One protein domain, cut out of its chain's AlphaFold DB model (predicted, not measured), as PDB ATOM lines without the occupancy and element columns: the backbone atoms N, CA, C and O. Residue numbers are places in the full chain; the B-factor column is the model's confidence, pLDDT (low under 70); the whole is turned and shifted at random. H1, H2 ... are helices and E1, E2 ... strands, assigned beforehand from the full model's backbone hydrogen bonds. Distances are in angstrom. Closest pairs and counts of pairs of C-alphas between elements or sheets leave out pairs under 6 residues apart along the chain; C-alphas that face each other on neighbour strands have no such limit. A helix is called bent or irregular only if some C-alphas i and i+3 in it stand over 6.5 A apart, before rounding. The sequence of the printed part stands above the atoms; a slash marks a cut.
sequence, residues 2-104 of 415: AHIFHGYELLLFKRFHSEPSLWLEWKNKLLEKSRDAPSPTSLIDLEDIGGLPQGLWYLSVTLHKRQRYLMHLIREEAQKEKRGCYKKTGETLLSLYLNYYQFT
ATOM      1  N   ALA A   2     -18.497 -22.493  28.187       70.38
ATOM      2  CA  ALA A   2     -17.962 -21.210  27.737       70.38
ATOM      3  C   ALA A   2     -17.056 -21.420  26.512       70.38
ATOM      4  O   ALA A   2     -16.185 -22.296  26.517       70.38
ATOM      5  N   HIS A   3     -17.268 -20.636  25.454       88.31
ATOM      6  CA  HIS A   3     -16.373 -20.624  24.302       88.31
ATOM      7  C   HIS A   3     -15.274 -19.601  24.572       88.31
ATOM      8  O   HIS A   3     -15.525 -18.395  24.586       88.31
ATOM      9  N   ILE A   4     -14.063 -20.112  24.801       94.38
ATOM     10  CA  ILE A   4     -12.895 -19.315  25.175       94.38
ATOM     11  C   ILE A   4     -11.976 -19.132  23.967       94.38
ATOM     12  O   ILE A   4     -11.515 -20.135  23.404       94.38
ATOM     13  N   PHE A   5     -11.697 -17.871  23.633       95.88
ATOM     14  CA  PHE A   5     -10.707 -17.450  22.642       95.88
ATOM     15  C   PHE A   5      -9.410 -17.038  23.342       95.88
ATOM     16  O   PHE A   5      -9.416 -16.201  24.250       95.88
ATOM     17  N   HIS A   6      -8.297 -17.627  22.921       95.25
ATOM     18  CA  HIS A   6      -7.005 -17.464  23.581       95.25
ATOM     19  C   HIS A   6      -6.026 -16.616  22.770       95.25
ATOM     20  O   HIS A   6      -6.083 -16.555  21.541       95.25
ATOM     21  N   GLY A   7      -5.031 -16.059  23.460       93.75
ATOM     22  CA  GLY A   7      -3.945 -15.298  22.842       93.75
ATOM     23  C   GLY A   7      -3.196 -16.046  21.731       93.75
ATOM     24  O   GLY A   7      -2.840 -15.432  20.730       93.75
ATOM     25  N   TYR A   8      -3.008 -17.368  21.836       92.38
ATOM     26  CA  TYR A   8      -2.339 -18.141  20.776       92.38
ATOM     27  C   TYR A   8      -3.153 -18.191  19.471       92.38
ATOM     28  O   TYR A   8      -2.567 -18.165  18.391       92.38
ATOM     29  N   GLU A   9      -4.488 -18.199  19.552       94.31
ATOM     30  CA  GLU A   9      -5.367 -18.138  18.375       94.31
ATOM     31  C   GLU A   9      -5.244 -16.759  17.714       94.31
ATOM     32  O   GLU A   9      -5.100 -16.650  16.498       94.31
ATOM     33  N   LEU A  10      -5.207 -15.692  18.520       93.88
ATOM     34  CA  LEU A  10      -4.996 -14.334  18.026       93.88
ATOM     35  C   LEU A  10      -3.638 -14.167  17.329       93.88
ATOM     36  O   LEU A  10      -3.572 -13.594  16.241       93.88
ATOM     37  N   LEU A  11      -2.565 -14.680  17.935       91.62
ATOM     38  CA  LEU A  11      -1.216 -14.647  17.367       91.62
ATOM     39  C   LEU A  11      -1.138 -15.409  16.041       91.62
ATOM     40  O   LEU A  11      -0.511 -14.921  15.098       91.62
ATOM     41  N   LEU A  12      -1.825 -16.552  15.944       92.44
ATOM     42  CA  LEU A  12      -1.937 -17.314  14.705       92.44
ATOM     43  C   LEU A  12      -2.564 -16.475  13.587       92.44
ATOM     44  O   LEU A  12      -1.991 -16.358  12.504       92.44
ATOM     45  N   PHE A  13      -3.710 -15.845  13.852       92.75
ATOM     46  CA  PHE A  13      -4.381 -15.027  12.842       92.75
ATOM     47  C   PHE A  13      -3.627 -13.738  12.520       92.75
ATOM     48  O   PHE A  13      -3.613 -13.333  11.359       92.75
ATOM     49  N   LYS A  14      -2.944 -13.126  13.499       90.31
ATOM     50  CA  LYS A  14      -2.038 -11.995  13.252       90.31
ATOM     51  C   LYS A  14      -0.923 -12.415  12.290       90.31
ATOM     52  O   LYS A  14      -0.674 -11.712  11.315       90.31
ATOM     53  N   ARG A  15      -0.320 -13.595  12.492       89.56
ATOM     54  CA  ARG A  15       0.706 -14.135  11.588       89.56
ATOM     55  C   ARG A  15       0.165 -14.395  10.185       89.56
ATOM     56  O   ARG A  15       0.781 -13.956   9.222       89.56
ATOM     57  N   PHE A  16      -0.978 -15.066  10.064       91.31
ATOM     58  CA  PHE A  16      -1.607 -15.336   8.765       91.31
ATOM     59  C   PHE A  16      -2.018 -14.067   8.019       91.31
ATOM     60  O   PHE A  16      -1.995 -14.046   6.792       91.31
ATOM     61  N   HIS A  17      -2.375 -13.007   8.743       88.88
ATOM     62  CA  HIS A  17      -2.642 -11.710   8.140       88.88
ATOM     63  C   HIS A  17      -1.363 -11.046   7.609       88.88
ATOM     64  O   HIS A  17      -1.368 -10.525   6.497       88.88
ATOM     65  N   SER A  18      -0.266 -11.087   8.374       89.06
ATOM     66  CA  SER A  18       1.025 -10.523   7.953       89.06
ATOM     67  C   SER A  18       1.703 -11.318   6.829       89.06
ATOM     68  O   SER A  18       2.403 -10.724   6.016       89.06
ATOM     69  N   GLU A  19       1.495 -12.636   6.763       91.19
ATOM     70  CA  GLU A  19       2.087 -13.531   5.758       91.19
ATOM     71  C   GLU A  19       1.007 -14.385   5.063       91.19
ATOM     72  O   GLU A  19       0.775 -15.539   5.437       91.19
ATOM     73  N   PRO A  20       0.342 -13.855   4.017       90.50
ATOM     74  CA  PRO A  20      -0.724 -14.574   3.314       90.50
ATOM     75  C   PRO A  20      -0.267 -15.865   2.616       90.50
ATOM     76  O   PRO A  20      -1.053 -16.804   2.484       90.50
ATOM     77  N   SER A  21       0.997 -15.934   2.182       92.00
ATOM     78  CA  SER A  21       1.594 -17.149   1.607       92.00
ATOM     79  C   SER A  21       1.618 -18.296   2.614       92.00
ATOM     80  O   SER A  21       1.267 -19.421   2.268       92.00
ATOM     81  N   LEU A  22       1.945 -17.993   3.872       91.44
ATOM     82  CA  LEU A  22       1.970 -18.963   4.959       91.44
ATOM     83  C   LEU A  22       0.571 -19.517   5.248       91.44
ATOM     84  O   LEU A  22       0.407 -20.717   5.456       91.44
ATOM     85  N   TRP A  23      -0.453 -18.657   5.233       91.94
ATOM     86  CA  TRP A  23      -1.841 -19.112   5.327       91.94
ATOM     87  C   TRP A  23      -2.185 -20.091   4.202       91.94
ATOM     88  O   TRP A  23      -2.755 -21.146   4.471       91.94
ATOM     89  N   LEU A  24      -1.831 -19.768   2.955       91.44
ATOM     90  CA  LEU A  24      -2.134 -20.616   1.802       91.44
ATOM     91  C   LEU A  24      -1.441 -21.983   1.894       91.44
ATOM     92  O   LEU A  24      -2.091 -23.006   1.682       91.44
ATOM     93  N   GLU A  25      -0.157 -21.994   2.253       91.50
ATOM     94  CA  GLU A  25       0.638 -23.207   2.467       91.50
ATOM     95  C   GLU A  25      -0.023 -24.122   3.504       91.50
ATOM     96  O   GLU A  25      -0.347 -25.277   3.218       91.50
ATOM     97  N   TRP A  26      -0.299 -23.589   4.697       90.31
ATOM     98  CA  TRP A  26      -0.857 -24.372   5.796       90.31
ATOM     99  C   TRP A  26      -2.305 -24.786   5.566       90.31
ATOM    100  O   TRP A  26      -2.685 -25.899   5.929       90.31
ATOM    101  N   LYS A  27      -3.109 -23.938   4.917       91.44
ATOM    102  CA  LYS A  27      -4.469 -24.286   4.494       91.44
ATOM    103  C   LYS A  27      -4.447 -25.510   3.575       91.44
ATOM    104  O   LYS A  27      -5.185 -26.460   3.825       91.44
ATOM    105  N   ASN A  28      -3.591 -25.516   2.552       91.06
ATOM    106  CA  ASN A  28      -3.494 -26.626   1.600       91.06
ATOM    107  C   ASN A  28      -2.967 -27.898   2.274       91.06
ATOM    108  O   ASN A  28      -3.604 -28.946   2.177       91.06
ATOM    109  N   LYS A  29      -1.888 -27.781   3.056       89.00
ATOM    110  CA  LYS A  29      -1.282 -28.898   3.791       89.00
ATOM    111  C   LYS A  29      -2.266 -29.574   4.755       89.00
ATOM    112  O   LYS A  29      -2.355 -30.799   4.802       89.00
ATOM    113  N   LEU A  30      -3.044 -28.788   5.505       89.25
ATOM    114  CA  LEU A  30      -4.055 -29.315   6.430       89.25
ATOM    115  C   LEU A  30      -5.264 -29.919   5.699       89.25
ATOM    116  O   LEU A  30      -5.853 -30.884   6.185       89.25
ATOM    117  N   LEU A  31      -5.643 -29.381   4.536       88.88
ATOM    118  CA  LEU A  31      -6.705 -29.953   3.707       88.88
ATOM    119  C   LEU A  31      -6.307 -31.297   3.098       88.88
ATOM    120  O   LEU A  31      -7.149 -32.190   3.064       88.88
ATOM    121  N   GLU A  32      -5.066 -31.443   2.631       87.25
ATOM    122  CA  GLU A  32      -4.526 -32.711   2.121       87.25
ATOM    123  C   GLU A  32      -4.540 -33.777   3.216       87.25
ATOM    124  O   GLU A  32      -5.221 -34.789   3.074       87.25
ATOM    125  N   LYS A  33      -3.949 -33.479   4.377       83.62
ATOM    126  CA  LYS A  33      -3.942 -34.396   5.529       83.62
ATOM    127  C   LYS A  33      -5.341 -34.743   6.037       83.62
ATOM    128  O   LYS A  33      -5.587 -35.857   6.481       83.62
ATOM    129  N   SER A  34      -6.291 -33.813   5.941       82.50
ATOM    130  CA  SER A  34      -7.689 -34.089   6.286       82.50
ATOM    131  C   SER A  34      -8.391 -35.036   5.306       82.50
ATOM    132  O   SER A  34      -9.435 -35.564   5.685       82.50
ATOM    133  N   ARG A  35      -7.909 -35.201   4.066       80.44
ATOM    134  CA  ARG A  35      -8.462 -36.171   3.100       80.44
ATOM    135  C   ARG A  35      -7.946 -37.580   3.358       80.44
ATOM    136  O   ARG A  35      -8.693 -38.526   3.141       80.44
ATOM    137  N   ASP A  36      -6.715 -37.686   3.843       72.25
ATOM    138  CA  ASP A  36      -6.075 -38.963   4.172       72.25
ATOM    139  C   ASP A  36      -6.603 -39.557   5.490       72.25
ATOM    140  O   ASP A  36      -6.401 -40.736   5.783       72.25
ATOM    141  N   ALA A  37      -7.297 -38.750   6.298       70.94
ATOM    142  CA  ALA A  37      -7.852 -39.179   7.570       70.94
ATOM    143  C   ALA A  37      -9.039 -40.154   7.383       70.94
ATOM    144  O   ALA A  37      -9.908 -39.922   6.539       70.94
ATOM    145  N   PRO A  38      -9.163 -41.197   8.229       64.88
ATOM    146  CA  PRO A  38     -10.165 -42.256   8.063       64.88
ATOM    147  C   PRO A  38     -11.619 -41.782   8.224       64.88
ATOM    148  O   PRO A  38     -12.546 -42.501   7.860       64.88
ATOM    149  N   SER A  39     -11.847 -40.578   8.764       66.69
ATOM    150  CA  SER A  39     -13.168 -39.952   8.809       66.69
ATOM    151  C   SER A  39     -13.084 -38.417   8.728       66.69
ATOM    152  O   SER A  39     -12.085 -37.833   9.155       66.69
ATOM    153  N   PRO A  40     -14.146 -37.717   8.274       59.44
ATOM    154  CA  PRO A  40     -14.169 -36.247   8.179       59.44
ATOM    155  C   PRO A  40     -14.037 -35.520   9.531       59.44
ATOM    156  O   PRO A  40     -13.730 -34.319   9.581       59.44
ATOM    157  N   THR A  41     -14.312 -36.234  10.624       63.81
ATOM    158  CA  THR A  41     -14.250 -35.767  12.014       63.81
ATOM    159  C   THR A  41     -12.977 -36.201  12.738       63.81
ATOM    160  O   THR A  41     -12.762 -35.756  13.870       63.81
ATOM    161  N   SER A  42     -12.135 -37.022  12.102       72.62
ATOM    162  CA  SER A  42     -10.849 -37.443  12.653       72.62
ATOM    163  C   SER A  42      -9.944 -36.232  12.871       72.62
ATOM    164  O   SER A  42      -9.833 -35.346  12.019       72.62
ATOM    165  N   LEU A  43      -9.324 -36.184  14.048       75.38
ATOM    166  CA  LEU A  43      -8.266 -35.226  14.344       75.38
ATOM    167  C   LEU A  43      -7.017 -35.612  13.535       75.38
ATOM    168  O   LEU A  43      -6.828 -36.778  13.203       75.38
ATOM    169  N   ILE A  44      -6.224 -34.611  13.166       75.50
ATOM    170  CA  ILE A  44      -5.002 -34.777  12.378       75.50
ATOM    171  C   ILE A  44      -3.904 -34.896  13.419       75.50
ATOM    172  O   ILE A  44      -3.786 -34.000  14.261       75.50
ATOM    173  N   ASP A  45      -3.134 -35.976  13.376       72.56
ATOM    174  CA  ASP A  45      -2.026 -36.124  14.304       72.56
ATOM    175  C   ASP A  45      -0.944 -35.078  14.000       72.56
ATOM    176  O   ASP A  45      -0.616 -34.797  12.844       72.56
ATOM    177  N   LEU A  46      -0.404 -34.459  15.047       69.50
ATOM    178  CA  LEU A  46       0.672 -33.478  14.918       69.50
ATOM    179  C   LEU A  46       1.956 -34.129  14.396       69.50
ATOM    180  O   LEU A  46       2.730 -33.458  13.710       69.50
ATOM    181  N   GLU A  47       2.159 -35.418  14.679       70.88
ATOM    182  CA  GLU A  47       3.290 -36.199  14.169       70.88
ATOM    183  C   GLU A  47       3.242 -36.331  12.636       70.88
ATOM    184  O   GLU A  47       4.270 -36.213  11.964       70.88
ATOM    185  N   ASP A  48       2.039 -36.420  12.056       68.50
ATOM    186  CA  ASP A  48       1.826 -36.582  10.611       68.50
ATOM    187  C   ASP A  48       2.101 -35.316   9.790       68.50
ATOM    188  O   ASP A  48       2.202 -35.367   8.558       68.50
ATOM    189  N   ILE A  49       2.174 -34.155  10.443       69.38
ATOM    190  CA  ILE A  49       2.289 -32.851   9.783       69.38
ATOM    191  C   ILE A  49       3.745 -32.548   9.386       69.38
ATOM    192  O   ILE A  49       3.974 -31.709   8.509       69.38
ATOM    193  N   GLY A  50       4.732 -33.258   9.942       64.31
ATOM    194  CA  GLY A  50       6.153 -32.968   9.742       64.31
ATOM    195  C   GLY A  50       6.569 -31.668  10.445       64.31
ATOM    196  O   GLY A  50       5.793 -30.713  10.513       64.31
ATOM    197  N   GLY A  51       7.786 -31.652  11.000       66.81
ATOM    198  CA  GLY A  51       8.265 -30.652  11.965       66.81
ATOM    199  C   GLY A  51       7.785 -29.214  11.719       66.81
ATOM    200  O   GLY A  51       8.040 -28.628  10.666       66.81
ATOM    201  N   LEU A  52       7.090 -28.639  12.706       72.50
ATOM    202  CA  LEU A  52       6.654 -27.247  12.659       72.50
ATOM    203  C   LEU A  52       7.865 -26.304  12.769       72.50
ATOM    204  O   LEU A  52       8.701 -26.498  13.655       72.50
ATOM    205  N   PRO A  53       7.941 -25.242  11.946       73.50
ATOM    206  CA  PRO A  53       8.931 -24.189  12.127       73.50
ATOM    207  C   PRO A  53       8.887 -23.634  13.554       73.50
ATOM    208  O   PRO A  53       7.808 -23.369  14.090       73.50
ATOM    209  N   GLN A  54      10.055 -23.389  14.152       71.19
ATOM    210  CA  GLN A  54      10.186 -22.931  15.544       71.19
ATOM    211  C   GLN A  54       9.390 -21.637  15.836       71.19
ATOM    212  O   GLN A  54       8.960 -21.399  16.964       71.19
ATOM    213  N   GLY A  55       9.124 -20.819  14.809       77.31
ATOM    214  CA  GLY A  55       8.317 -19.596  14.895       77.31
ATOM    215  C   GLY A  55       6.789 -19.785  14.917       77.31
ATOM    216  O   GLY A  55       6.079 -18.795  15.094       77.31
ATOM    217  N   LEU A  56       6.275 -21.011  14.752       84.12
ATOM    218  CA  LEU A  56       4.839 -21.327  14.629       84.12
ATOM    219  C   LEU A  56       4.295 -22.181  15.782       84.12
ATOM    220  O   LEU A  56       3.320 -22.911  15.621       84.12
ATOM    221  N   TRP A  57       4.880 -22.068  16.975       86.81
ATOM    222  CA  TRP A  57       4.414 -22.801  18.159       86.81
ATOM    223  C   TRP A  57       2.918 -22.576  18.468       86.81
ATOM    224  O   TRP A  57       2.233 -23.468  18.950       86.81
ATOM    225  N   TYR A  58       2.357 -21.404  18.159       88.50
ATOM    226  CA  TYR A  58       0.927 -21.142  18.354       88.50
ATOM    227  C   TYR A  58       0.044 -21.953  17.397       88.50
ATOM    228  O   TYR A  58      -1.078 -22.303  17.762       88.50
ATOM    229  N   LEU A  59       0.535 -22.304  16.203       88.38
ATOM    230  CA  LEU A  59      -0.175 -23.191  15.284       88.38
ATOM    231  C   LEU A  59      -0.242 -24.609  15.851       88.38
ATOM    232  O   LEU A  59      -1.316 -25.205  15.836       88.38
ATOM    233  N   SER A  60       0.858 -25.125  16.406       85.81
ATOM    234  CA  SER A  60       0.863 -26.460  17.019       85.81
ATOM    235  C   SER A  60      -0.078 -26.531  18.221       85.81
ATOM    236  O   SER A  60      -0.890 -27.449  18.319       85.81
ATOM    237  N   VAL A  61      -0.070 -25.504  19.081       89.19
ATOM    238  CA  VAL A  61      -1.014 -25.393  20.203       89.19
ATOM    239  C   VAL A  61      -2.461 -25.294  19.710       89.19
ATOM    240  O   VAL A  61      -3.344 -25.933  20.283       89.19
ATOM    241  N   THR A  62      -2.718 -24.539  18.636       90.06
ATOM    242  CA  THR A  62      -4.063 -24.421  18.045       90.06
ATOM    243  C   THR A  62      -4.534 -25.750  17.469       90.06
ATOM    244  O   THR A  62      -5.668 -26.150  17.715       90.06
ATOM    245  N   LEU A  63      -3.676 -26.471  16.748       88.00
ATOM    246  CA  LEU A  63      -3.994 -27.797  16.226       88.00
ATOM    247  C   LEU A  63      -4.241 -28.794  17.361       88.00
ATOM    248  O   LEU A  63      -5.184 -29.563  17.283       88.00
ATOM    249  N   HIS A  64      -3.500 -28.717  18.463       86.62
ATOM    250  CA  HIS A  64      -3.728 -29.594  19.610       86.62
ATOM    251  C   HIS A  64      -5.043 -29.288  20.355       86.62
ATOM    252  O   HIS A  64      -5.828 -30.185  20.653       86.62
ATOM    253  N   LYS A  65      -5.309 -28.012  20.672       88.75
ATOM    254  CA  LYS A  65      -6.405 -27.608  21.581       88.75
ATOM    255  C   LYS A  65      -7.694 -27.175  20.881       88.75
ATOM    256  O   LYS A  65      -8.758 -27.117  21.509       88.75
ATOM    257  N   ARG A  66      -7.599 -26.785  19.610       89.81
ATOM    258  CA  ARG A  66      -8.653 -26.114  18.830       89.81
ATOM    259  C   ARG A  66      -8.709 -26.594  17.376       89.81
ATOM    260  O   ARG A  66      -9.279 -25.905  16.533       89.81
ATOM    261  N   GLN A  67      -8.212 -27.801  17.074       88.81
ATOM    262  CA  GLN A  67      -8.152 -28.314  15.699       88.81
ATOM    263  C   GLN A  67      -9.481 -28.205  14.953       88.81
ATOM    264  O   GLN A  67      -9.519 -27.758  13.814       88.81
ATOM    265  N   ARG A  68     -10.586 -28.598  15.603       88.75
ATOM    266  CA  ARG A  68     -11.920 -28.595  14.987       88.75
ATOM    267  C   ARG A  68     -12.338 -27.196  14.537       88.75
ATOM    268  O   ARG A  68     -12.901 -27.056  13.458       88.75
ATOM    269  N   TYR A  69     -12.010 -26.178  15.331       90.44
ATOM    270  CA  TYR A  69     -12.340 -24.785  15.043       90.44
ATOM    271  C   TYR A  69     -11.541 -24.268  13.841       90.44
ATOM    272  O   TYR A  69     -12.100 -23.667  12.919       90.44
ATOM    273  N   LEU A  70     -10.233 -24.542  13.827       91.06
ATOM    274  CA  LEU A  70      -9.349 -24.148  12.734       91.06
ATOM    275  C   LEU A  70      -9.691 -24.893  11.433       91.06
ATOM    276  O   LEU A  70      -9.789 -24.275  10.377       91.06
ATOM    277  N   MET A  71      -9.942 -26.202  11.507       91.00
ATOM    278  CA  MET A  71     -10.300 -27.018  10.343       91.00
ATOM    279  C   MET A  71     -11.655 -26.634   9.753       91.00
ATOM    280  O   MET A  71     -11.795 -26.623   8.534       91.00
ATOM    281  N   HIS A  72     -12.646 -26.296  10.583       91.44
ATOM    282  CA  HIS A  72     -13.918 -25.776  10.087       91.44
ATOM    283  C   HIS A  72     -13.720 -24.446   9.340       91.44
ATOM    284  O   HIS A  72     -14.182 -24.332   8.209       91.44
ATOM    285  N   LEU A  73     -12.938 -23.499   9.885       91.88
ATOM    286  CA  LEU A  73     -12.598 -22.257   9.173       91.88
ATOM    287  C   LEU A  73     -11.915 -22.535   7.821       91.88
ATOM    288  O   LEU A  73     -12.301 -21.962   6.807       91.88
ATOM    289  N   ILE A  74     -10.915 -23.421   7.805       91.88
ATOM    290  CA  ILE A  74     -10.175 -23.804   6.593       91.88
ATOM    291  C   ILE A  74     -11.111 -24.396   5.531       91.88
ATOM    292  O   ILE A  74     -11.011 -24.049   4.353       91.88
ATOM    293  N   ARG A  75     -12.035 -25.276   5.937       91.38
ATOM    294  CA  ARG A  75     -13.014 -25.898   5.033       91.38
ATOM    295  C   ARG A  75     -13.996 -24.873   4.476       91.38
ATOM    296  O   ARG A  75     -14.250 -24.901   3.275       91.38
ATOM    297  N   GLU A  76     -14.495 -23.960   5.305       90.19
ATOM    298  CA  GLU A  76     -15.389 -22.881   4.871       90.19
ATOM    299  C   GLU A  76     -14.704 -21.937   3.874       90.19
ATOM    300  O   GLU A  76     -15.272 -21.627   2.826       90.19
ATOM    301  N   GLU A  77     -13.457 -21.534   4.136       90.56
ATOM    302  CA  GLU A  77     -12.687 -20.709   3.196       90.56
ATOM    303  C   GLU A  77     -12.440 -21.445   1.869       90.56
ATOM    304  O   GLU A  77     -12.649 -20.874   0.800       90.56
ATOM    305  N   ALA A  78     -12.093 -22.735   1.909       89.38
ATOM    306  CA  ALA A  78     -11.917 -23.537   0.697       89.38
ATOM    307  C   ALA A  78     -13.225 -23.708  -0.099       89.38
ATOM    308  O   ALA A  78     -13.211 -23.733  -1.331       89.38
ATOM    309  N   GLN A  79     -14.373 -23.825   0.577       88.62
ATOM    310  CA  GLN A  79     -15.678 -23.869  -0.087       88.62
ATOM    311  C   GLN A  79     -16.046 -22.523  -0.718       88.62
ATOM    312  O   GLN A  79     -16.555 -22.505  -1.840       88.62
ATOM    313  N   LYS A  80     -15.773 -21.403  -0.039       86.75
ATOM    314  CA  LYS A  80     -15.992 -20.051  -0.577       86.75
ATOM    315  C   LYS A  80     -15.170 -19.799  -1.839       86.75
ATOM    316  O   LYS A  80     -15.719 -19.291  -2.815       86.75
ATOM    317  N   GLU A  81     -13.906 -20.220  -1.845       86.38
ATOM    318  CA  GLU A  81     -13.029 -20.138  -3.020       86.38
ATOM    319  C   GLU A  81     -13.584 -20.951  -4.198       86.38
ATOM    320  O   GLU A  81     -13.680 -20.431  -5.307       86.38
ATOM    321  N   LYS A  82     -14.052 -22.188  -3.958       87.62
ATOM    322  CA  LYS A  82     -14.693 -23.018  -4.998       87.62
ATOM    323  C   LYS A  82     -15.966 -22.398  -5.573       87.62
ATOM    324  O   LYS A  82     -16.260 -22.594  -6.746       87.62
ATOM    325  N   ARG A  83     -16.734 -21.681  -4.748       89.62
ATOM    326  CA  ARG A  83     -17.968 -20.992  -5.161       89.62
ATOM    327  C   ARG A  83     -17.701 -19.662  -5.875       89.62
ATOM    328  O   ARG A  83     -18.654 -19.043  -6.334       89.62
ATOM    329  N   GLY A  84     -16.448 -19.203  -5.947       83.12
ATOM    330  CA  GLY A  84     -16.110 -17.890  -6.499       83.12
ATOM    331  C   GLY A  84     -16.648 -16.721  -5.665       83.12
ATOM    332  O   GLY A  84     -16.876 -15.640  -6.200       83.12
ATOM    333  N   CYS A  85     -16.894 -16.916  -4.361       79.75
ATOM    334  CA  CYS A  85     -17.363 -15.834  -3.496       79.75
ATOM    335  C   CYS A  85     -16.234 -14.836  -3.213       79.75
ATOM    336  O   CYS A  85     -15.186 -15.198  -2.677       79.75
ATOM    337  N   TYR A  86     -16.484 -13.561  -3.496       66.62
ATOM    338  CA  TYR A  86     -15.579 -12.475  -3.136       66.62
ATOM    339  C   TYR A  86     -15.667 -12.165  -1.636       66.62
ATOM    340  O   TYR A  86     -16.765 -12.091  -1.075       66.62
ATOM    341  N   LYS A  87     -14.511 -11.956  -0.989       71.00
ATOM    342  CA  LYS A  87     -14.452 -11.474   0.400       71.00
ATOM    343  C   LYS A  87     -15.089 -10.095   0.485       71.00
ATOM    344  O   LYS A  87     -14.831  -9.237  -0.363       71.00
ATOM    345  N   LYS A  88     -15.912  -9.873   1.510       74.06
ATOM    346  CA  LYS A  88     -16.497  -8.548   1.740       74.06
ATOM    347  C   LYS A  88     -15.388  -7.558   2.100       74.06
ATOM    348  O   LYS A  88     -14.379  -7.921   2.705       74.06
ATOM    349  N   THR A  89     -15.574  -6.291   1.747       68.50
ATOM    350  CA  THR A  89     -14.637  -5.216   2.091       68.50
ATOM    351  C   THR A  89     -14.427  -5.169   3.611       68.50
ATOM    352  O   THR A  89     -15.384  -4.992   4.360       68.50
ATOM    353  N   GLY A  90     -13.183  -5.352   4.071       68.94
ATOM    354  CA  GLY A  90     -12.826  -5.350   5.500       68.94
ATOM    355  C   GLY A  90     -12.980  -6.690   6.239       68.94
ATOM    356  O   GLY A  90     -12.822  -6.731   7.456       68.94
ATOM    357  N   GLU A  91     -13.284  -7.788   5.542       81.62
ATOM    358  CA  GLU A  91     -13.366  -9.130   6.128       81.62
ATOM    359  C   GLU A  91     -11.965  -9.752   6.296       81.62
ATOM    360  O   GLU A  91     -11.259 -10.007   5.317       81.62
ATOM    361  N   THR A  92     -11.546  -9.998   7.542       89.81
ATOM    362  CA  THR A  92     -10.263 -10.631   7.885       89.81
ATOM    363  C   THR A  92     -10.473 -12.088   8.304       89.81
ATOM    364  O   THR A  92     -11.571 -12.492   8.686       89.81
ATOM    365  N   LEU A  93      -9.419 -12.914   8.256       91.38
ATOM    366  CA  LEU A  93      -9.500 -14.293   8.775       91.38
ATOM    367  C   LEU A  93      -9.892 -14.313  10.260       91.38
ATOM    368  O   LEU A  93     -10.661 -15.173  10.682       91.38
ATOM    369  N   LEU A  94      -9.407 -13.333  11.029       93.56
ATOM    370  CA  LEU A  94      -9.777 -13.162  12.428       93.56
ATOM    371  C   LEU A  94     -11.265 -12.824  12.574       93.56
ATOM    372  O   LEU A  94     -11.938 -13.463  13.378       93.56
ATOM    373  N   SER A  95     -11.801 -11.866  11.804       91.56
ATOM    374  CA  SER A  95     -13.228 -11.524  11.903       91.56
ATOM    375  C   SER A  95     -14.122 -12.712  11.551       91.56
ATOM    376  O   SER A  95     -15.092 -12.975  12.257       91.56
ATOM    377  N   LEU A  96     -13.766 -13.475  10.513       90.50
ATOM    378  CA  LEU A  96     -14.456 -14.709  10.139       90.50
ATOM    379  C   LEU A  96     -14.445 -15.729  11.277       90.50
ATOM    380  O   LEU A  96     -15.498 -16.237  11.659       90.50
ATOM    381  N   TYR A  97     -13.266 -15.996  11.838       92.88
ATOM    382  CA  TYR A  97     -13.109 -16.946  12.930       92.88
ATOM    383  C   TYR A  97     -13.949 -16.563  14.151       92.88
ATOM    384  O   TYR A  97     -14.683 -17.391  14.685       92.88
ATOM    385  N   LEU A  98     -13.891 -15.296  14.565       93.06
ATOM    386  CA  LEU A  98     -14.643 -14.795  15.712       93.06
ATOM    387  C   LEU A  98     -16.163 -14.874  15.498       93.06
ATOM    388  O   LEU A  98     -16.895 -15.226  16.426       93.06
ATOM    389  N   ASN A  99     -16.633 -14.612  14.277       89.44
ATOM    390  CA  ASN A  99     -18.056 -14.645  13.939       89.44
ATOM    391  C   ASN A  99     -18.662 -16.058  13.981       89.44
ATOM    392  O   ASN A  99     -19.845 -16.191  14.284       89.44
ATOM    393  N   TYR A 100     -17.884 -17.109  13.701       89.88
ATOM    394  CA  TYR A 100     -18.420 -18.475  13.650       89.88
ATOM    395  C   TYR A 100     -18.760 -19.071  15.021       89.88
ATOM    396  O   TYR A 100     -19.635 -19.931  15.097       89.88
ATOM    397  N   TYR A 101     -18.087 -18.651  16.096       87.50
ATOM    398  CA  TYR A 101     -18.073 -19.429  17.346       87.50
ATOM    399  C   TYR A 101     -18.652 -18.733  18.575       87.50
ATOM    400  O   TYR A 101     -18.606 -19.315  19.657       87.50
ATOM    401  N   GLN A 102     -19.206 -17.524  18.428       85.88
ATOM    402  CA  GLN A 102     -19.916 -16.806  19.500       85.88
ATOM    403  C   GLN A 102     -19.194 -16.862  20.859       85.88
ATOM    404  O   GLN A 102     -19.772 -17.233  21.881       85.88
ATOM    405  N   PHE A 103     -17.906 -16.522  20.864       94.38
ATOM    406  CA  PHE A 103     -17.079 -16.583  22.063       94.38
ATOM    407  C   PHE A 103     -17.647 -15.738  23.212       94.38
ATOM    408  O   PHE A 103     -18.139 -14.626  23.010       94.38
ATOM    409  N   THR A 104     -17.537 -16.273  24.427       96.00
ATOM    410  CA  THR A 104     -18.016 -15.638  25.662       96.00
ATOM    411  C   THR A 104     -16.874 -15.103  26.515       96.00
ATOM    412  O   THR A 104     -17.100 -14.219  27.338       96.00
TER     413      THR A 104
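This is residues 2 to 104 of the 415 residues of the protein "uncharacterized protein LOC115217462 isoform X1" of Octopus vulgaris (UniProt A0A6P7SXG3). Two corners of helix pack on each other: H1 and H2 meet near their ends in one corner, the strongly bent H3 makes the other, with its arm H3a on H1 and its arm H3b crossing H2. The short helix H4 packs on H1, and residues 79 to 84 at the far end of H3b stick out. The printed part has 103 residues, with one named strand and four named helices in the order E1, H1, H2, H3, H4; the class is mostly helix. It is compact, with a radius of gyration of the C-alphas of 13.5 A, and rounded, spanning 37 by 31 by 29 A.

The longest helix is H3, residues 54 to 82, assigned as one helix by its hydrogen bonds but bent: C-alphas 65 and 68 are 8.7 A apart. Its arms H3a, residues 54 to 65, and H3b, residues 68 to 82, are about perpendicular at 77 degrees. H3a is itself irregular, with C-alphas 55 and 58 8.3 A apart. H1, residues 7 to 18, touches H3a with its residues 8 to 12 alone, at a steep tilt of 53 degrees, opposite ways; the closest C-alphas, of Tyr 8 and Tyr 58, are 5.1 A apart. H2, residues 20 to 36, and H3b touch about perpendicular at 77 degrees, closest at the C-alphas of Lys 27 and Ile 74, 6.1 A. H1 and H2 only just touch, with 3 pairs of C-alphas within 8 A, and touch only at the corner; the closest are those of Phe 16 and Trp 23, 5.1 A. H4, residues 93 to 101, touches H1 at a steep tilt of 38 degrees, closest at the C-alphas of Phe 13 and Leu 94, 5.7 A. H4 and H3b are close but not clearly touching, with the C-alphas of Leu 73 and Tyr 97 6.5 A apart. E1, residues 4 to 6, pairs with no named strand. Every O i to N i+4 pair is within hydrogen-bond range in H1, H2 and H3b; H3a has 6 of 8 and H4 4 of 5.

E1 begins at C-alpha 4, (-12.895, -19.315, 25.175), and is 6.4 A long. H1 measures 16.4 A from first to last C-alpha and H2 25.0 A. H3a, 18.3 A, begins at C-alpha 54, (10.186, -22.931, 15.544); H3b measures 20.9 A. H4, 13.2 A, ends at C-alpha 101, (-18.073, -19.429, 17.346).

The two C-alphas farthest apart, of Pro 38 and Thr 89, are 37.8 A apart, while those of Ala 2 and Thr 104 are 5.9 A apart. The printed part has no cut. The link from H2 to H3, residues 37 to 53, is long. Mean pLDDT of the printed part is 84.7; residues 38 to 41, 46, 48 to 51, 86 and 89 to 90 are under 70.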